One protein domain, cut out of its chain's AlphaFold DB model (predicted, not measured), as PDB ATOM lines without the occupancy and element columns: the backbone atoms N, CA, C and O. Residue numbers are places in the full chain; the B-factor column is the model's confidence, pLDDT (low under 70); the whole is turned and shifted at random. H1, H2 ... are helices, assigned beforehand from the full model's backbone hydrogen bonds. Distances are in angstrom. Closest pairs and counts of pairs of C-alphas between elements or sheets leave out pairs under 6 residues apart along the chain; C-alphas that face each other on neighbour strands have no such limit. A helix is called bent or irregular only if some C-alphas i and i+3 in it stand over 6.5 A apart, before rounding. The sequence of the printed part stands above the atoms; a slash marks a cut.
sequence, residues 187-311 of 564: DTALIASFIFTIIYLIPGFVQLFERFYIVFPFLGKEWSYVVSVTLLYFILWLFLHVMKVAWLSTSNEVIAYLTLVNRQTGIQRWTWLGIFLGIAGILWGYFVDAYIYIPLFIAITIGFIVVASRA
ATOM      1  N   ASP A 187     246.105 238.094 201.448       88.50
ATOM      2  CA  ASP A 187     246.161 236.648 201.700       88.50
ATOM      3  C   ASP A 187     246.051 235.784 200.437       88.50
ATOM      4  O   ASP A 187     246.260 234.575 200.490       88.50
ATOM      5  N   THR A 188     245.777 236.395 199.286       93.75
ATOM      6  CA  THR A 188     245.799 235.720 197.980       93.75
ATOM      7  C   THR A 188     247.072 236.001 197.178       93.75
ATOM      8  O   THR A 188     247.260 235.388 196.132       93.75
ATOM      9  N   ALA A 189     247.970 236.866 197.670       94.75
ATOM     10  CA  ALA A 189     249.177 237.277 196.948       94.75
ATOM     11  C   ALA A 189     250.128 236.099 196.689       94.75
ATOM     12  O   ALA A 189     250.539 235.874 195.558       94.75
ATOM     13  N   LEU A 190     250.422 235.297 197.718       94.50
ATOM     14  CA  LEU A 190     251.353 234.173 197.593       94.50
ATOM     15  C   LEU A 190     250.831 233.092 196.633       94.50
ATOM     16  O   LEU A 190     251.573 232.602 195.784       94.50
ATOM     17  N   ILE A 191     249.538 232.761 196.712       94.19
ATOM     18  CA  ILE A 191     248.904 231.823 195.773       94.19
ATOM     19  C   ILE A 191     248.900 232.396 194.351       94.19
ATOM     20  O   ILE A 191     249.159 231.656 193.402       94.19
ATOM     21  N   ALA A 192     248.667 233.703 194.190       95.31
ATOM     22  CA  ALA A 192     248.784 234.360 192.893       95.31
ATOM     23  C   ALA A 192     250.194 234.206 192.313       95.31
ATOM     24  O   ALA A 192     250.321 233.885 191.134       95.31
ATOM     25  N   SER A 193     251.245 234.351 193.128       95.56
ATOM     26  CA  SER A 193     252.637 234.179 192.692       95.56
ATOM     27  C   SER A 193     252.930 232.741 192.259       95.56
ATOM     28  O   SER A 193     253.590 232.533 191.239       95.56
ATOM     29  N   PHE A 194     252.407 231.742 192.977       94.31
ATOM     30  CA  PHE A 194     252.549 230.333 192.597       94.31
ATOM     31  C   PHE A 194     251.831 230.010 191.285       94.31
ATOM     32  O   PHE A 194     252.428 229.417 190.388       94.31
ATOM     33  N   ILE A 195     250.574 230.435 191.137       94.50
ATOM     34  CA  ILE A 195     249.812 230.213 189.903       94.50
ATOM     35  C   ILE A 195     250.471 230.953 188.737       94.50
ATOM     36  O   ILE A 195     250.616 230.382 187.658       94.50
ATOM     37  N   PHE A 196     250.934 232.187 188.953       94.81
ATOM     38  CA  PHE A 196     251.674 232.945 187.948       94.81
ATOM     39  C   PHE A 196     252.947 232.216 187.517       94.81
ATOM     40  O   PHE A 196     253.199 232.104 186.324       94.81
ATOM     41  N   THR A 197     253.696 231.645 188.464       93.81
ATOM     42  CA  THR A 197     254.888 230.831 188.178       93.81
ATOM     43  C   THR A 197     254.548 229.626 187.304       93.81
ATOM     44  O   THR A 197     255.215 229.390 186.301       93.81
ATOM     45  N   ILE A 198     253.474 228.899 187.627       92.44
ATOM     46  CA  ILE A 198     253.015 227.755 186.826       92.44
ATOM     47  C   ILE A 198     252.636 228.199 185.410       92.44
ATOM     48  O   ILE A 198     253.052 227.561 184.446       92.44
ATOM     49  N   ILE A 199     251.887 229.299 185.273       89.06
ATOM     50  CA  ILE A 199     251.508 229.865 183.969       89.06
ATOM     51  C   ILE A 199     252.756 230.246 183.166       89.06
ATOM     52  O   ILE A 199     252.833 229.968 181.971       89.06
ATOM     53  N   TYR A 200     253.744 230.845 183.827       88.88
ATOM     54  CA  TYR A 200     254.983 231.299 183.210       88.88
ATOM     55  C   TYR A 200     255.833 230.135 182.665       88.88
ATOM     56  O   TYR A 200     256.511 230.285 181.651       88.88
ATOM     57  N   LEU A 201     255.756 228.957 183.295       86.69
ATOM     58  CA  LEU A 201     256.430 227.732 182.848       86.69
ATOM     59  C   LEU A 201     255.741 227.043 181.655       86.69
ATOM     60  O   LEU A 201     256.311 226.111 181.087       86.69
ATOM     61  N   ILE A 202     254.538 227.474 181.252       87.00
ATOM     62  CA  ILE A 202     253.836 226.892 180.100       87.00
ATOM     63  C   ILE A 202     254.591 227.253 178.807       87.00
ATOM     64  O   ILE A 202     254.732 228.442 178.492       87.00
ATOM     65  N   PRO A 203     255.027 226.259 178.003       81.56
ATOM     66  CA  PRO A 203     255.713 226.519 176.742       81.56
ATOM     67  C   PRO A 203     254.899 227.439 175.828       81.56
ATOM     68  O   PRO A 203     253.709 227.220 175.597       81.56
ATOM     69  N   GLY A 204     255.549 228.478 175.304       78.06
ATOM     70  CA  GLY A 204     254.929 229.451 174.406       78.06
ATOM     71  C   GLY A 204     254.191 230.607 175.090       78.06
ATOM     72  O   GLY A 204     253.889 231.580 174.404       78.06
ATOM     73  N   PHE A 205     253.955 230.580 176.411       81.56
ATOM     74  CA  PHE A 205     253.361 231.722 177.129       81.56
ATOM     75  C   PHE A 205     254.247 232.966 177.000       81.56
ATOM     76  O   PHE A 205     253.809 234.015 176.541       81.56
ATOM     77  N   VAL A 206     255.529 232.805 177.308       77.31
ATOM     78  CA  VAL A 206     256.552 233.850 177.201       77.31
ATOM     79  C   VAL A 206     256.655 234.418 175.777       77.31
ATOM     80  O   VAL A 206     256.654 235.633 175.589       77.31
ATOM     81  N   GLN A 207     256.665 233.530 174.778       74.75
ATOM     82  CA  GLN A 207     256.804 233.861 173.353       74.75
ATOM     83  C   GLN A 207     255.558 234.558 172.784       74.75
ATOM     84  O   GLN A 207     255.662 235.340 171.839       74.75
ATOM     85  N   LEU A 208     254.374 234.295 173.354       73.75
ATOM     86  CA  LEU A 208     253.132 234.963 172.975       73.75
ATOM     87  C   LEU A 208     253.237 236.470 173.236       73.75
ATOM     88  O   LEU A 208     252.989 237.269 172.338       73.75
ATOM     89  N   PHE A 209     253.671 236.861 174.434       72.12
ATOM     90  CA  PHE A 209     253.793 238.275 174.806       72.12
ATOM     91  C   PHE A 209     255.006 238.960 174.176       72.12
ATOM     92  O   PHE A 209     255.004 240.174 174.011       72.12
ATOM     93  N   GLU A 210     256.021 238.201 173.767       69.44
ATOM     94  CA  GLU A 210     257.146 238.747 173.007       69.44
ATOM     95  C   GLU A 210     256.739 239.148 171.575       69.44
ATOM     96  O   GLU A 210     257.235 240.140 171.035       69.44
ATOM     97  N   ARG A 211     255.804 238.403 170.960       66.50
ATOM     98  CA  ARG A 211     255.270 238.698 169.617       66.50
ATOM     99  C   ARG A 211     254.216 239.806 169.609       66.50
ATOM    100  O   ARG A 211     254.076 240.485 168.593       66.50
ATOM    101  N   PHE A 212     253.472 239.987 170.700       61.03
ATOM    102  CA  PHE A 212     252.392 240.967 170.795       61.03
ATOM    103  C   PHE A 212     252.784 242.183 171.652       61.03
ATOM    104  O   PHE A 212     252.639 242.174 172.866       61.03
ATOM    105  N   TYR A 213     253.137 243.265 170.950       59.50
ATOM    106  CA  TYR A 213     253.016 244.674 171.352       59.50
ATOM    107  C   TYR A 213     253.904 245.254 172.468       59.50
ATOM    108  O   TYR A 213     253.989 244.786 173.597       59.50
ATOM    109  N   ILE A 214     254.437 246.433 172.143       66.94
ATOM    110  CA  ILE A 214     254.949 247.433 173.077       66.94
ATOM    111  C   ILE A 214     253.737 248.242 173.569       66.94
ATOM    112  O   ILE A 214     253.292 249.174 172.901       66.94
ATOM    113  N   VAL A 215     253.147 247.850 174.701       76.00
ATOM    114  CA  VAL A 215     251.990 248.546 175.308       76.00
ATOM    115  C   VAL A 215     252.370 249.943 175.808       76.00
ATOM    116  O   VAL A 215     251.553 250.861 175.771       76.00
ATOM    117  N   PHE A 216     253.623 250.121 176.234       80.50
ATOM    118  CA  PHE A 216     254.164 251.373 176.758       80.50
ATOM    119  C   PHE A 216     255.404 251.806 175.952       80.50
ATOM    120  O   PHE A 216     256.533 251.601 176.400       80.50
ATOM    121  N   PRO A 217     255.229 252.416 174.761       79.75
ATOM    122  CA  PRO A 217     256.331 252.745 173.849       79.75
ATOM    123  C   PRO A 217     257.430 253.624 174.443       79.75
ATOM    124  O   PRO A 217     258.594 253.481 174.083       79.75
ATOM    125  N   PHE A 218     257.075 254.490 175.391       86.94
ATOM    126  CA  PHE A 218     258.007 255.405 176.051       86.94
ATOM    127  C   PHE A 218     259.022 254.709 176.977       86.94
ATOM    128  O   PHE A 218     260.034 255.316 177.308       86.94
ATOM    129  N   LEU A 219     258.774 253.460 177.394       84.31
ATOM    130  CA  LEU A 219     259.686 252.685 178.250       84.31
ATOM    131  C   LEU A 219     260.740 251.905 177.448       84.31
ATOM    132  O   LEU A 219     261.681 251.368 178.025       84.31
ATOM    133  N   GLY A 220     260.589 251.818 176.125       85.75
ATOM    134  CA  GLY A 220     261.340 250.873 175.301       85.75
ATOM    135  C   GLY A 220     260.746 249.459 175.344       85.75
ATOM    136  O   GLY A 220     259.908 249.126 176.184       85.75
ATOM    137  N   LYS A 221     261.158 248.616 174.388       84.38
ATOM    138  CA  LYS A 221     260.569 247.283 174.160       84.38
ATOM    139  C   LYS A 221     260.675 246.374 175.392       84.38
ATOM    140  O   LYS A 221     259.693 245.743 175.772       84.38
ATOM    141  N   GLU A 222     261.847 246.336 176.015       87.75
ATOM    142  CA  GLU A 222     262.166 245.436 177.130       87.75
ATOM    143  C   GLU A 222     261.372 245.799 178.388       87.75
ATOM    144  O   GLU A 222     260.645 244.974 178.937       87.75
ATOM    145  N   TRP A 223     261.417 247.066 178.800       87.56
ATOM    146  CA  TRP A 223     260.680 247.535 179.972       87.56
ATOM    147  C   TRP A 223     259.171 247.557 179.756       87.56
ATOM    148  O   TRP A 223     258.421 247.253 180.686       87.56
ATOM    149  N   SER A 224     258.703 247.839 178.534       86.56
ATOM    150  CA  SER A 224     257.287 247.671 178.210       86.56
ATOM    151  C   SER A 224     256.849 246.222 178.412       86.56
ATOM    152  O   SER A 224     255.780 246.008 178.975       86.56
ATOM    153  N   TYR A 225     257.649 245.237 177.991       88.00
ATOM    154  CA  TYR A 225     257.348 243.824 178.229       88.00
ATOM    155  C   TYR A 225     257.297 243.514 179.730       88.00
ATOM    156  O   TYR A 225     256.308 242.953 180.208       88.00
ATOM    157  N   VAL A 226     258.320 243.930 180.488       90.00
ATOM    158  CA  VAL A 226     258.407 243.669 181.934       90.00
ATOM    159  C   VAL A 226     257.182 244.218 182.665       90.00
ATOM    160  O   VAL A 226     256.548 243.494 183.436       90.00
ATOM    161  N   VAL A 227     256.798 245.469 182.397       89.31
ATOM    162  CA  VAL A 227     255.633 246.105 183.029       89.31
ATOM    163  C   VAL A 227     254.335 245.408 182.625       89.31
ATOM    164  O   VAL A 227     253.526 245.080 183.494       89.31
ATOM    165  N   SER A 228     254.132 245.136 181.334       85.75
ATOM    166  CA  SER A 228     252.905 244.502 180.840       85.75
ATOM    167  C   SER A 228     252.697 243.105 181.420       85.75
ATOM    168  O   SER A 228     251.602 242.794 181.886       85.75
ATOM    169  N   VAL A 229     253.739 242.273 181.446       88.25
ATOM    170  CA  VAL A 229     253.642 240.904 181.971       88.25
ATOM    171  C   VAL A 229     253.527 240.903 183.499       88.25
ATOM    172  O   VAL A 229     252.773 240.105 184.053       88.25
ATOM    173  N   THR A 230     254.170 241.846 184.195       91.19
ATOM    174  CA  THR A 230     253.975 242.028 185.646       91.19
ATOM    175  C   THR A 230     252.540 242.460 185.972       91.19
ATOM    176  O   THR A 230     251.962 242.017 186.964       91.19
ATOM    177  N   LEU A 231     251.905 243.273 185.122       88.94
ATOM    178  CA  LEU A 231     250.510 243.679 185.301       88.94
ATOM    179  C   LEU A 231     249.538 242.486 185.222       88.94
ATOM    180  O   LEU A 231     248.530 242.473 185.927       88.94
ATOM    181  N   LEU A 232     249.870 241.440 184.456       88.88
ATOM    182  CA  LEU A 232     249.092 240.195 184.438       88.88
ATOM    183  C   LEU A 232     249.103 239.475 185.793       88.88
ATOM    184  O   LEU A 232     248.075 238.924 186.184       88.88
ATOM    185  N   TYR A 233     250.215 239.516 186.536       93.19
ATOM    186  CA  TYR A 233     250.259 239.001 187.909       93.19
ATOM    187  C   TYR A 233     249.290 239.767 188.822       93.19
ATOM    188  O   TYR A 233     248.526 239.146 189.559       93.19
ATOM    189  N   PHE A 234     249.244 241.100 188.734       91.31
ATOM    190  CA  PHE A 234     248.299 241.896 189.526       91.31
ATOM    191  C   PHE A 234     246.837 241.628 189.146       91.31
ATOM    192  O   PHE A 234     245.983 241.555 190.030       91.31
ATOM    193  N   ILE A 235     246.542 241.422 187.859       89.12
ATOM    194  CA  ILE A 235     245.205 241.012 187.402       89.12
ATOM    195  C   ILE A 235     244.843 239.636 187.968       89.12
ATOM    196  O   ILE A 235     243.735 239.457 188.471       89.12
ATOM    197  N   LEU A 236     245.768 238.674 187.924       91.94
ATOM    198  CA  LEU A 236     245.565 237.342 188.495       91.94
ATOM    199  C   LEU A 236     245.327 237.413 190.008       91.94
ATOM    200  O   LEU A 236     244.415 236.766 190.521       91.94
ATOM    201  N   TRP A 237     246.108 238.220 190.722       93.88
ATOM    202  CA  TRP A 237     245.934 238.427 192.154       93.88
ATOM    203  C   TRP A 237     244.560 239.038 192.468       93.88
ATOM    204  O   TRP A 237     243.828 238.508 193.307       93.88
ATOM    205  N   LEU A 238     244.147 240.080 191.738       89.12
ATOM    206  CA  LEU A 238     242.812 240.667 191.874       89.12
ATOM    207  C   LEU A 238     241.711 239.639 191.585       89.12
ATOM    208  O   LEU A 238     240.724 239.563 192.316       89.12
ATOM    209  N   PHE A 239     241.885 238.821 190.548       87.88
ATOM    210  CA  PHE A 239     240.947 237.765 190.187       87.88
ATOM    211  C   PHE A 239     240.788 236.729 191.309       87.88
ATOM    212  O   PHE A 239     239.662 236.428 191.711       87.88
ATOM    213  N   LEU A 240     241.893 236.232 191.873       88.56
ATOM    214  CA  LEU A 240     241.865 235.293 192.999       88.56
ATOM    215  C   LEU A 240     241.237 235.916 194.245       88.56
ATOM    216  O   LEU A 240     240.490 235.242 194.954       88.56
ATOM    217  N   HIS A 241     241.471 237.206 194.489       86.44
ATOM    218  CA  HIS A 241     240.810 237.927 195.570       86.44
ATOM    219  C   HIS A 241     239.290 237.998 195.368       86.44
ATOM    220  O   HIS A 241     238.533 237.683 196.286       86.44
ATOM    221  N   VAL A 242     238.822 238.344 194.166       82.12
ATOM    222  CA  VAL A 242     237.385 238.353 193.844       82.12
ATOM    223  C   VAL A 242     236.785 236.953 193.990       82.12
ATOM    224  O   VAL A 242     235.691 236.806 194.537       82.12
ATOM    225  N   MET A 243     237.509 235.914 193.564       79.38
ATOM    226  CA  MET A 243     237.088 234.521 193.709       79.38
ATOM    227  C   MET A 243     236.980 234.108 195.183       79.38
ATOM    228  O   MET A 243     235.969 233.532 195.579       79.38
ATOM    229  N   LYS A 244     237.965 234.475 196.015       80.88
ATOM    230  CA  LYS A 244     237.911 234.310 197.473       80.88
ATOM    231  C   LYS A 244     236.676 235.004 198.047       80.88
ATOM    232  O   LYS A 244     235.924 234.370 198.773       80.88
ATOM    233  N   VAL A 245     236.434 236.274 197.715       73.56
ATOM    234  CA  VAL A 245     235.266 237.031 198.209       73.56
ATOM    235  C   VAL A 245     233.951 236.360 197.793       73.56
ATOM    236  O   VAL A 245     233.015 236.275 198.585       73.56
ATOM    237  N   ALA A 246     233.874 235.833 196.570       69.12
ATOM    238  CA  ALA A 246     232.711 235.085 196.106       69.12
ATOM    239  C   ALA A 246     232.532 233.738 196.833       69.12
ATOM    240  O   ALA A 246     231.400 233.303 197.046       69.12
ATOM    241  N   TRP A 247     233.620 233.071 197.214       65.06
ATOM    242  CA  TRP A 247     233.572 231.805 197.947       65.06
ATOM    243  C   TRP A 247     233.240 232.022 199.431       65.06
ATOM    244  O   TRP A 247     232.385 231.318 199.964       65.06
ATOM    245  N   LEU A 248     233.764 233.084 200.049       58.66
ATOM    246  CA  LEU A 248     233.385 233.526 201.398       58.66
ATOM    247  C   LEU A 248     231.884 233.795 201.547       58.66
ATOM    248  O   LEU A 248     231.339 233.671 202.635       58.66
ATOM    249  N   SER A 249     231.177 234.094 200.453       53.59
ATOM    250  CA  SER A 249     229.714 234.202 200.475       53.59
ATOM    251  C   SER A 249     228.995 232.847 200.611       53.59
ATOM    252  O   SER A 249     227.774 232.804 200.487       53.59
ATOM    253  N   THR A 250     229.724 231.732 200.693       50.91
ATOM    254  CA  THR A 250     229.181 230.364 200.653       50.91
ATOM    255  C   THR A 250     229.755 229.484 201.766       50.91
ATOM    256  O   THR A 250     229.000 228.710 202.348       50.91
ATOM    257  N   SER A 251     231.060 229.574 202.051       55.97
ATOM    258  CA  SER A 251     231.703 228.879 203.174       55.97
ATOM    259  C   SER A 251     232.939 229.630 203.680       55.97
ATOM    260  O   SER A 251     233.608 230.340 202.926       55.97
ATOM    261  N   ASN A 252     233.266 229.432 204.960       58.38
ATOM    262  CA  ASN A 252     234.470 229.982 205.589       58.38
ATOM    263  C   ASN A 252     235.714 229.081 205.421       58.38
ATOM    264  O   ASN A 252     236.811 229.446 205.837       58.38
ATOM    265  N   GLU A 253     235.583 227.919 204.779       63.59
ATOM    266  CA  GLU A 253     236.671 226.939 204.610       63.59
ATOM    267  C   GLU A 253     237.898 227.528 203.905       63.59
ATOM    268  O   GLU A 253     239.035 227.230 204.264       63.59
ATOM    269  N   VAL A 254     237.680 228.430 202.942       69.69
ATOM    270  CA  VAL A 254     238.751 229.125 202.205       69.69
ATOM    271  C   VAL A 254     239.736 229.803 203.144       69.69
ATOM    272  O   VAL A 254     240.926 229.860 202.860       69.69
ATOM    273  N   ILE A 255     239.257 230.299 204.281       71.56
ATOM    274  CA  ILE A 255     240.084 230.990 205.268       71.56
ATOM    275  C   ILE A 255     241.023 230.005 205.937       71.56
ATOM    276  O   ILE A 255     242.187 230.340 206.126       71.56
ATOM    277  N   ALA A 256     240.548 228.807 206.282       69.00
ATOM    278  CA  ALA A 256     241.385 227.777 206.884       69.00
ATOM    279  C   ALA A 256     242.525 227.397 205.929       69.00
ATOM    280  O   ALA A 256     243.689 227.418 206.331       69.00
ATOM    281  N   TYR A 257     242.216 227.187 204.645       80.81
ATOM    282  CA  TYR A 257     243.225 226.918 203.615       80.81
ATOM    283  C   TYR A 257     244.208 228.081 203.432       80.81
ATOM    284  O   TYR A 257     245.418 227.876 203.469       80.81
ATOM    285  N   LEU A 258     243.718 229.316 203.279       84.62
ATOM    286  CA  LEU A 258     244.578 230.495 203.124       84.62
ATOM    287  C   LEU A 258     245.414 230.772 204.377       84.62
ATOM    288  O   LEU A 258     246.549 231.229 204.268       84.62
ATOM    289  N   THR A 259     244.882 230.488 205.565       80.56
ATOM    290  CA  THR A 259     245.622 230.599 206.825       80.56
ATOM    291  C   THR A 259     246.737 229.570 206.858       80.56
ATOM    292  O   THR A 259     247.863 229.929 207.169       80.56
ATOM    293  N   LEU A 260     246.460 228.322 206.475       82.62
ATOM    294  CA  LEU A 260     247.468 227.268 206.411       82.62
ATOM    295  C   LEU A 260     248.598 227.617 205.430       82.62
ATOM    296  O   LEU A 260     249.766 227.483 205.777       82.62
ATOM    297  N   VAL A 261     248.256 228.118 204.239       85.69
ATOM    298  CA  VAL A 261     249.233 228.476 203.195       85.69
ATOM    299  C   VAL A 261     250.079 229.693 203.579       85.69
ATOM    300  O   VAL A 261     251.276 229.714 203.307       85.69
ATOM    301  N   ASN A 262     249.477 230.721 204.184       89.12
ATOM    302  CA  ASN A 262     250.188 231.968 204.483       89.12
ATOM    303  C   ASN A 262     250.906 231.955 205.839       89.12
ATOM    304  O   ASN A 262     251.776 232.792 206.067       89.12
ATOM    305  N   ARG A 263     250.533 231.079 206.777       85.94
ATOM    306  CA  ARG A 263     251.079 231.106 208.141       85.94
ATOM    307  C   ARG A 263     252.568 230.765 208.156       85.94
ATOM    308  O   ARG A 263     253.010 229.828 207.507       85.94
ATOM    309  N   GLN A 264     253.336 231.512 208.947       87.25
ATOM    310  CA  GLN A 264     254.799 231.423 208.963       87.25
ATOM    311  C   GLN A 264     255.375 230.585 210.107       87.25
ATOM    312  O   GLN A 264     256.597 230.502 210.256       87.25
ATOM    313  N   THR A 265     254.522 229.964 210.921       84.19
ATOM    314  CA  THR A 265     254.939 229.124 212.047       84.19
ATOM    315  C   THR A 265     255.878 228.014 211.559       84.19
ATOM    316  O   THR A 265     255.474 227.142 210.800       84.19
ATOM    317  N   GLY A 266     257.150 228.070 211.963       85.31
ATOM    318  CA  GLY A 266     258.175 227.086 211.586       85.31
ATOM    319  C   GLY A 266     258.793 227.243 210.187       85.31
ATOM    320  O   GLY A 266     259.798 226.594 209.911       85.31
ATOM    321  N   ILE A 267     258.273 228.123 209.320       90.25
ATOM    322  CA  ILE A 267     258.752 228.280 207.927       90.25
ATOM    323  C   ILE A 267     259.317 229.668 207.597       90.25
ATOM    324  O   ILE A 267     259.717 229.920 206.462       90.25
ATOM    325  N   GLN A 268     259.415 230.569 208.577       88.88
ATOM    326  CA  GLN A 268     259.853 231.956 208.368       88.88
ATOM    327  C   GLN A 268     261.219 232.077 207.657       88.88
ATOM    328  O   GLN A 268     261.404 232.950 206.810       88.88
ATOM    329  N   ARG A 269     262.168 231.171 207.940       91.25
ATOM    330  CA  ARG A 269     263.482 231.138 207.266       91.25
ATOM    331  C   ARG A 269     263.362 230.879 205.760       91.25
ATOM    332  O   ARG A 269     264.064 231.512 204.976       91.25
ATOM    333  N   TRP A 270     262.447 229.999 205.354       91.44
ATOM    334  CA  TRP A 270     262.186 229.700 203.945       91.44
ATOM    335  C   TRP A 270     261.548 230.883 203.221       91.44
ATOM    336  O   TRP A 270     261.866 231.130 202.062       91.44
ATOM    337  N   THR A 271     260.710 231.666 203.909       92.44
ATOM    338  CA  THR A 271     260.171 232.909 203.342       92.44
ATOM    339  C   THR A 271     261.278 233.921 203.041       92.44
ATOM    340  O   THR A 271     261.314 234.462 201.938       92.44
ATOM    341  N   TRP A 272     262.215 234.140 203.967       93.19
ATOM    342  CA  TRP A 272     263.351 235.043 203.731       93.19
ATOM    343  C   TRP A 272     264.260 234.567 202.596       93.19
ATOM    344  O   TRP A 272     264.674 235.378 201.768       93.19
ATOM    345  N   LEU A 273     264.509 233.257 202.507       95.06
ATOM    346  CA  LEU A 273     265.236 232.674 201.380       95.06
ATOM    347  C   LEU A 273     264.506 232.919 200.049       95.06
ATOM    348  O   LEU A 273     265.141 233.295 199.069       95.06
ATOM    349  N   GLY A 274     263.179 232.766 200.018       93.19
ATOM    350  CA  GLY A 274     262.360 233.052 198.837       93.19
ATOM    351  C   GLY A 274     262.461 234.507 198.371       93.19
ATOM    352  O   GLY A 274     262.620 234.755 197.177       93.19
ATOM    353  N   ILE A 275     262.444 235.468 199.304       95.94
ATOM    354  CA  ILE A 275     262.647 236.898 198.996       95.94
ATOM    355  C   ILE A 275     264.046 237.125 198.414       95.94
ATOM    356  O   ILE A 275     264.180 237.782 197.383       95.94
ATOM    357  N   PHE A 276     265.079 236.560 199.044       96.56
ATOM    358  CA  PHE A 276     266.460 236.684 198.577       96.56
ATOM    359  C   PHE A 276     266.641 236.133 197.157       96.56
ATOM    360  O   PHE A 276     267.177 236.828 196.296       96.56
ATOM    361  N   LEU A 277     266.147 234.919 196.888       96.19
ATOM    362  CA  LEU A 277     266.220 234.295 195.562       96.19
ATOM    363  C   LEU A 277     265.422 235.078 194.512       96.19
ATOM    364  O   LEU A 277     265.873 235.203 193.376       96.19
ATOM    365  N   GLY A 278     264.272 235.641 194.890       96.44
ATOM    366  CA  GLY A 278     263.492 236.523 194.027       96.44
ATOM    367  C   GLY A 278     264.271 237.778 193.621       96.44
ATOM    368  O   GLY A 278     264.398 238.065 192.435       96.44
ATOM    369  N   ILE A 279     264.880 238.480 194.581       96.62
ATOM    370  CA  ILE A 279     265.709 239.667 194.308       96.62
ATOM    371  C   ILE A 279     266.932 239.299 193.459       96.62
ATOM    372  O   ILE A 279     267.223 239.982 192.477       96.62
ATOM    373  N   ALA A 280     267.619 238.204 193.791       96.06
ATOM    374  CA  ALA A 280     268.758 237.715 193.018       96.06
ATOM    375  C   ALA A 280     268.367 237.389 191.566       96.06
ATOM    376  O   ALA A 280     269.109 237.725 190.647       96.06
ATOM    377  N   GLY A 281     267.185 236.805 191.348       95.69
ATOM    378  CA  GLY A 281     266.651 236.528 190.015       95.69
ATOM    379  C   GLY A 281     266.312 237.787 189.212       95.69
ATOM    380  O   GLY A 281     266.580 237.829 188.013       95.69
ATOM    381  N   ILE A 282     265.796 238.840 189.858       95.94
ATOM    382  CA  ILE A 282     265.578 240.150 189.213       95.94
ATOM    383  C   ILE A 282     266.916 240.753 188.770       95.94
ATOM    384  O   ILE A 282     267.043 241.181 187.624       95.94
ATOM    385  N   LEU A 283     267.918 240.760 189.658       94.62
ATOM    386  CA  LEU A 283     269.253 241.278 189.350       94.62
ATOM    387  C   LEU A 283     269.912 240.479 188.223       94.62
ATOM    388  O   LEU A 283     270.452 241.066 187.291       94.62
ATOM    389  N   TRP A 284     269.821 239.149 188.269       95.56
ATOM    390  CA  TRP A 284     270.319 238.280 187.206       95.56
ATOM    391  C   TRP A 284     269.641 238.573 185.862       95.56
ATOM    392  O   TRP A 284     270.327 238.736 184.856       95.56
ATOM    393  N   GLY A 285     268.311 238.719 185.853       91.88
ATOM    394  CA  GLY A 285     267.550 239.072 184.654       91.88
ATOM    395  C   GLY A 285     267.968 240.413 184.046       91.88
ATOM    396  O   GLY A 285     267.945 240.556 182.828       91.88
ATOM    397  N   TYR A 286     268.388 241.365 184.882       91.25
ATOM    398  CA  TYR A 286     268.903 242.662 184.445       91.25
ATOM    399  C   TYR A 286     270.342 242.588 183.909       91.25
ATOM    400  O   TYR A 286     270.618 243.131 182.849       91.25
ATOM    401  N   PHE A 287     271.263 241.913 184.605       93.44
ATOM    402  CA  PHE A 287     272.685 241.892 184.224       93.44
ATOM    403  C   PHE A 287     273.025 240.967 183.049       93.44
ATOM    404  O   PHE A 287     274.090 241.113 182.457       93.44
ATOM    405  N   VAL A 288     272.165 239.992 182.743       92.62
ATOM    406  CA  VAL A 288     272.388 238.992 181.678       92.62
ATOM    407  C   VAL A 288     271.465 239.242 180.474       92.62
ATOM    408  O   VAL A 288     271.300 238.371 179.626       92.62
ATOM    409  N   ASP A 289     270.813 240.411 180.411       84.31
ATOM    410  CA  ASP A 289     269.812 240.771 179.392       84.31
ATOM    411  C   ASP A 289     268.669 239.745 179.252       84.31
ATOM    412  O   ASP A 289     267.948 239.678 178.256       84.31
ATOM    413  N   ALA A 290     268.438 238.957 180.304       88.50
ATOM    414  CA  ALA A 290     267.371 237.973 180.397       88.50
ATOM    415  C   ALA A 290     266.080 238.620 180.937       88.50
ATOM    416  O   ALA A 290     265.382 238.054 181.788       88.50
ATOM    417  N   TYR A 291     265.751 239.816 180.421       88.56
ATOM    418  CA  TYR A 291     264.658 240.680 180.895       88.56
ATOM    419  C   TYR A 291     263.295 239.984 180.876       88.56
ATOM    420  O   TYR A 291     262.395 240.304 181.655       88.56
ATOM    421  N   ILE A 292     263.164 238.989 180.002       89.12
ATOM    422  CA  ILE A 292     261.988 238.153 179.852       89.12
ATOM    423  C   ILE A 292     261.570 237.556 181.202       89.12
ATOM    424  O   ILE A 292     260.394 237.645 181.543       89.12
ATOM    425  N   TYR A 293     262.506 237.050 182.014       91.19
ATOM    426  CA  TYR A 293     262.214 236.371 183.286       91.19
ATOM    427  C   TYR A 293     261.984 237.315 184.477       91.19
ATOM    428  O   TYR A 293     261.529 236.868 185.530       91.19
ATOM    429  N   ILE A 294     262.253 238.617 184.339       93.38
ATOM    430  CA  ILE A 294     262.108 239.591 185.434       93.38
ATOM    431  C   ILE A 294     260.689 239.593 186.053       93.38
ATOM    432  O   ILE A 294     260.592 239.544 187.281       93.38
ATOM    433  N   PRO A 295     259.577 239.577 185.282       94.50
ATOM    434  CA  PRO A 295     258.218 239.542 185.833       94.50
ATOM    435  C   PRO A 295     257.940 238.343 186.744       94.50
ATOM    436  O   PRO A 295     257.224 238.478 187.736       94.50
ATOM    437  N   LEU A 296     258.517 237.175 186.432       95.00
ATOM    438  CA  LEU A 296     258.395 235.976 187.260       95.00
ATOM    439  C   LEU A 296     258.996 236.220 188.646       95.00
ATOM    440  O   LEU A 296     258.340 235.998 189.665       95.00
ATOM    441  N   PHE A 297     260.226 236.729 188.685       96.75
ATOM    442  CA  PHE A 297     260.916 236.997 189.941       96.75
ATOM    443  C   PHE A 297     260.290 238.159 190.723       96.75
ATOM    444  O   PHE A 297     260.230 238.090 191.953       96.75
ATOM    445  N   ILE A 298     259.735 239.174 190.050       97.06
ATOM    446  CA  ILE A 298     258.932 240.228 190.695       97.06
ATOM    447  C   ILE A 298     257.703 239.625 191.389       97.06
ATOM    448  O   ILE A 298     257.482 239.889 192.571       97.06
ATOM    449  N   ALA A 299     256.928 238.785 190.695       96.81
ATOM    450  CA  ALA A 299     255.733 238.159 191.261       96.81
ATOM    451  C   ALA A 299     256.059 237.294 192.491       96.81
ATOM    452  O   ALA A 299     255.382 237.404 193.516       96.81
ATOM    453  N   ILE A 300     257.115 236.474 192.420       96.19
ATOM    454  CA  ILE A 300     257.599 235.652 193.545       96.19
ATOM    455  C   ILE A 300     257.998 236.540 194.732       96.19
ATOM    456  O   ILE A 300     257.550 236.310 195.858       96.19
ATOM    457  N   THR A 301     258.789 237.585 194.475       97.50
ATOM    458  CA  THR A 301     259.276 238.511 195.508       97.50
ATOM    459  C   THR A 301     258.116 239.206 196.223       97.50
ATOM    460  O   THR A 301     258.077 239.225 197.453       97.50
ATOM    461  N   ILE A 302     257.129 239.716 195.477       96.69
ATOM    462  CA  ILE A 302     255.943 240.369 196.052       96.69
ATOM    463  C   ILE A 302     255.156 239.391 196.931       96.69
ATOM    464  O   ILE A 302     254.814 239.743 198.059       96.69
ATOM    465  N   GLY A 303     254.891 238.170 196.454       95.06
ATOM    466  CA  GLY A 303     254.135 237.166 197.210       95.06
ATOM    467  C   GLY A 303     254.764 236.864 198.571       95.06
ATOM    468  O   GLY A 303     254.078 236.902 199.597       95.06
ATOM    469  N   PHE A 304     256.082 236.645 198.604       96.06
ATOM    470  CA  PHE A 304     256.799 236.383 199.851       96.06
ATOM    471  C   PHE A 304     256.919 237.614 200.762       96.06
ATOM    472  O   PHE A 304     256.747 237.467 201.972       96.06
ATOM    473  N   ILE A 305     257.145 238.825 200.231       95.12
ATOM    474  CA  ILE A 305     257.177 240.069 201.034       95.12
ATOM    475  C   ILE A 305     255.819 240.333 201.696       95.12
ATOM    476  O   ILE A 305     255.740 240.699 202.875       95.12
ATOM    477  N   VAL A 306     254.729 240.143 200.952       93.12
ATOM    478  CA  VAL A 306     253.373 240.337 201.470       93.12
ATOM    479  C   VAL A 306     253.093 239.371 202.623       93.12
ATOM    480  O   VAL A 306     252.576 239.790 203.657       93.12
ATOM    481  N   VAL A 307     253.491 238.104 202.496       92.56
ATOM    482  CA  VAL A 307     253.328 237.117 203.573       92.56
ATOM    483  C   VAL A 307     254.245 237.415 204.762       92.56
ATOM    484  O   VAL A 307     253.764 237.418 205.891       92.56
ATOM    485  N   ALA A 308     255.511 237.776 204.531       89.38
ATOM    486  CA  ALA A 308     256.457 238.159 205.586       89.38
ATOM    487  C   ALA A 308     255.991 239.346 206.432       89.38
ATOM    488  O   ALA A 308     256.249 239.393 207.630       89.38
ATOM    489  N   SER A 309     255.302 240.306 205.813       85.38
ATOM    490  CA  SER A 309     254.838 241.512 206.502       85.38
ATOM    491  C   SER A 309     253.482 241.357 207.190       85.38
ATOM    492  O   SER A 309     253.174 242.134 208.093       85.38
ATOM    493  N   ARG A 310     252.634 240.412 206.756       84.81
ATOM    494  CA  ARG A 310     251.227 240.340 207.195       84.81
ATOM    495  C   ARG A 310     250.836 239.053 207.913       84.81
ATOM    496  O   ARG A 310     249.855 239.080 208.658       84.81
ATOM    497  N   ALA A 311     251.527 237.941 207.677       83.81
ATOM    498  CA  ALA A 311     251.166 236.655 208.260       83.81
ATOM    499  C   ALA A 311     251.826 236.431 209.627       83.81
ATOM    500  O   ALA A 311     252.932 236.890 209.894       83.81
TER     501      ALA A 311
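AT A GLANCE: This is residues 187 to 311 of the 564 residues of the protein "Transglutaminase domain-containing protein" of Candidatus Poribacteria bacterium (UniProt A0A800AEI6). Two helices running opposite ways, H1 and H6, lie side by side in the middle; H5 folds back along the other side of H6, and the long H3 crosses slantwise over H1 and the first part of H6. The short H4 crosses one end, where H1 begins and H6 finishes, and the still shorter H2 sits near the opposite end. The printed part has 125 residues with six named helices in the order H1 to H6 and no named strand, and its class is all helix. It is compact, with a radius of gyration of the C-alphas of 15.9 A and spans of 45 by 33 by 27 A.

HOW THE PARTS SIT: Start with H1, residues 187 to 200, which touches H6, residues 291 to 310, at a shallow tilt of 19 degrees, opposite ways; look at the closest C-alphas, those of Leu 190 and Gly 303, 4.1 A apart. Next comes H2, residues 205 to 211, close to H1 but not clearly touching it, with the closest C-alphas, those of Tyr 200 and Val 206, 6.7 A apart. H3, residues 221 to 248, is the hub and touches four other helices. H2 and H3 form a helical hairpin and only just touch, with 3 pairs of C-alphas within 8 A, the closest being Glu 210 and Tyr 225 at 7.3 A. With residues 222 to 233 alone H3 touches H6, at a steep tilt of 38 degrees, the same way; the closest C-alphas are those of Thr 230 and Pro 295, 4.9 A apart. With residues 233 to 241 alone it touches H1, at a steep tilt of 50 degrees, opposite ways; the closest C-alphas are those of Ala 192 and Trp 237, 5.0 A apart. H4, residues 253 to 262, touches H3 only at the corner, and only just, with 3 pairs of C-alphas within 8 A, the closest being Leu 248 and Val 254 at 7.0 A. H4 also touches residues 187 to 190 of H1, about perpendicular at 74 degrees, with the C-alphas of Asp 187 and Leu 258 closest at 6.5 A. H5, residues 268 to 287, makes a helical hairpin with H6, at a shallow tilt of 25 degrees; the closest C-alphas are those of Gly 278 and Phe 297, 4.9 A apart. H5 is apart from H1, H2, H3 and H4. In H4 and H5 every O i to N i+4 pair is within hydrogen-bond range; the counts are 9 of 10 in H1, 2 of 3 in H2, 23 of 24 in H3 and 14 of 16 in H6.

IN THESE COORDINATES: Find C-alpha 187 at (246.161, 236.648, 201.700); from there H1 runs 21.2 A to Tyr 200. H1 is irregular, with C-alphas 187 and 190 7.1 A apart, and so is H6, with C-alphas 292 and 295 7.2 A apart. H2 measures 10.4 A. At C-alpha 221, (260.569, 247.283, 174.160), H3 sets out and covers 40.9 A to Leu 248. H4 measures 14.4 A, H5 29.1 A and H6 29.5 A, and H6 ends at C-alpha 310, (251.227, 240.340, 207.195).

THE WHOLE: The two C-alphas farthest apart, those of Thr 250 and Val 288, are 48.0 A apart, while those of Asp 187 and Ala 311, the first and last printed, are 8.3 A apart. The printed part has no cut. The link from H2 to H3 is short, with 9 residues, and the other four links are tight. The mean pLDDT of the printed part is 85.9; look for values under 70 at residues 210 to 214, residues 246 to 254 and residue 256.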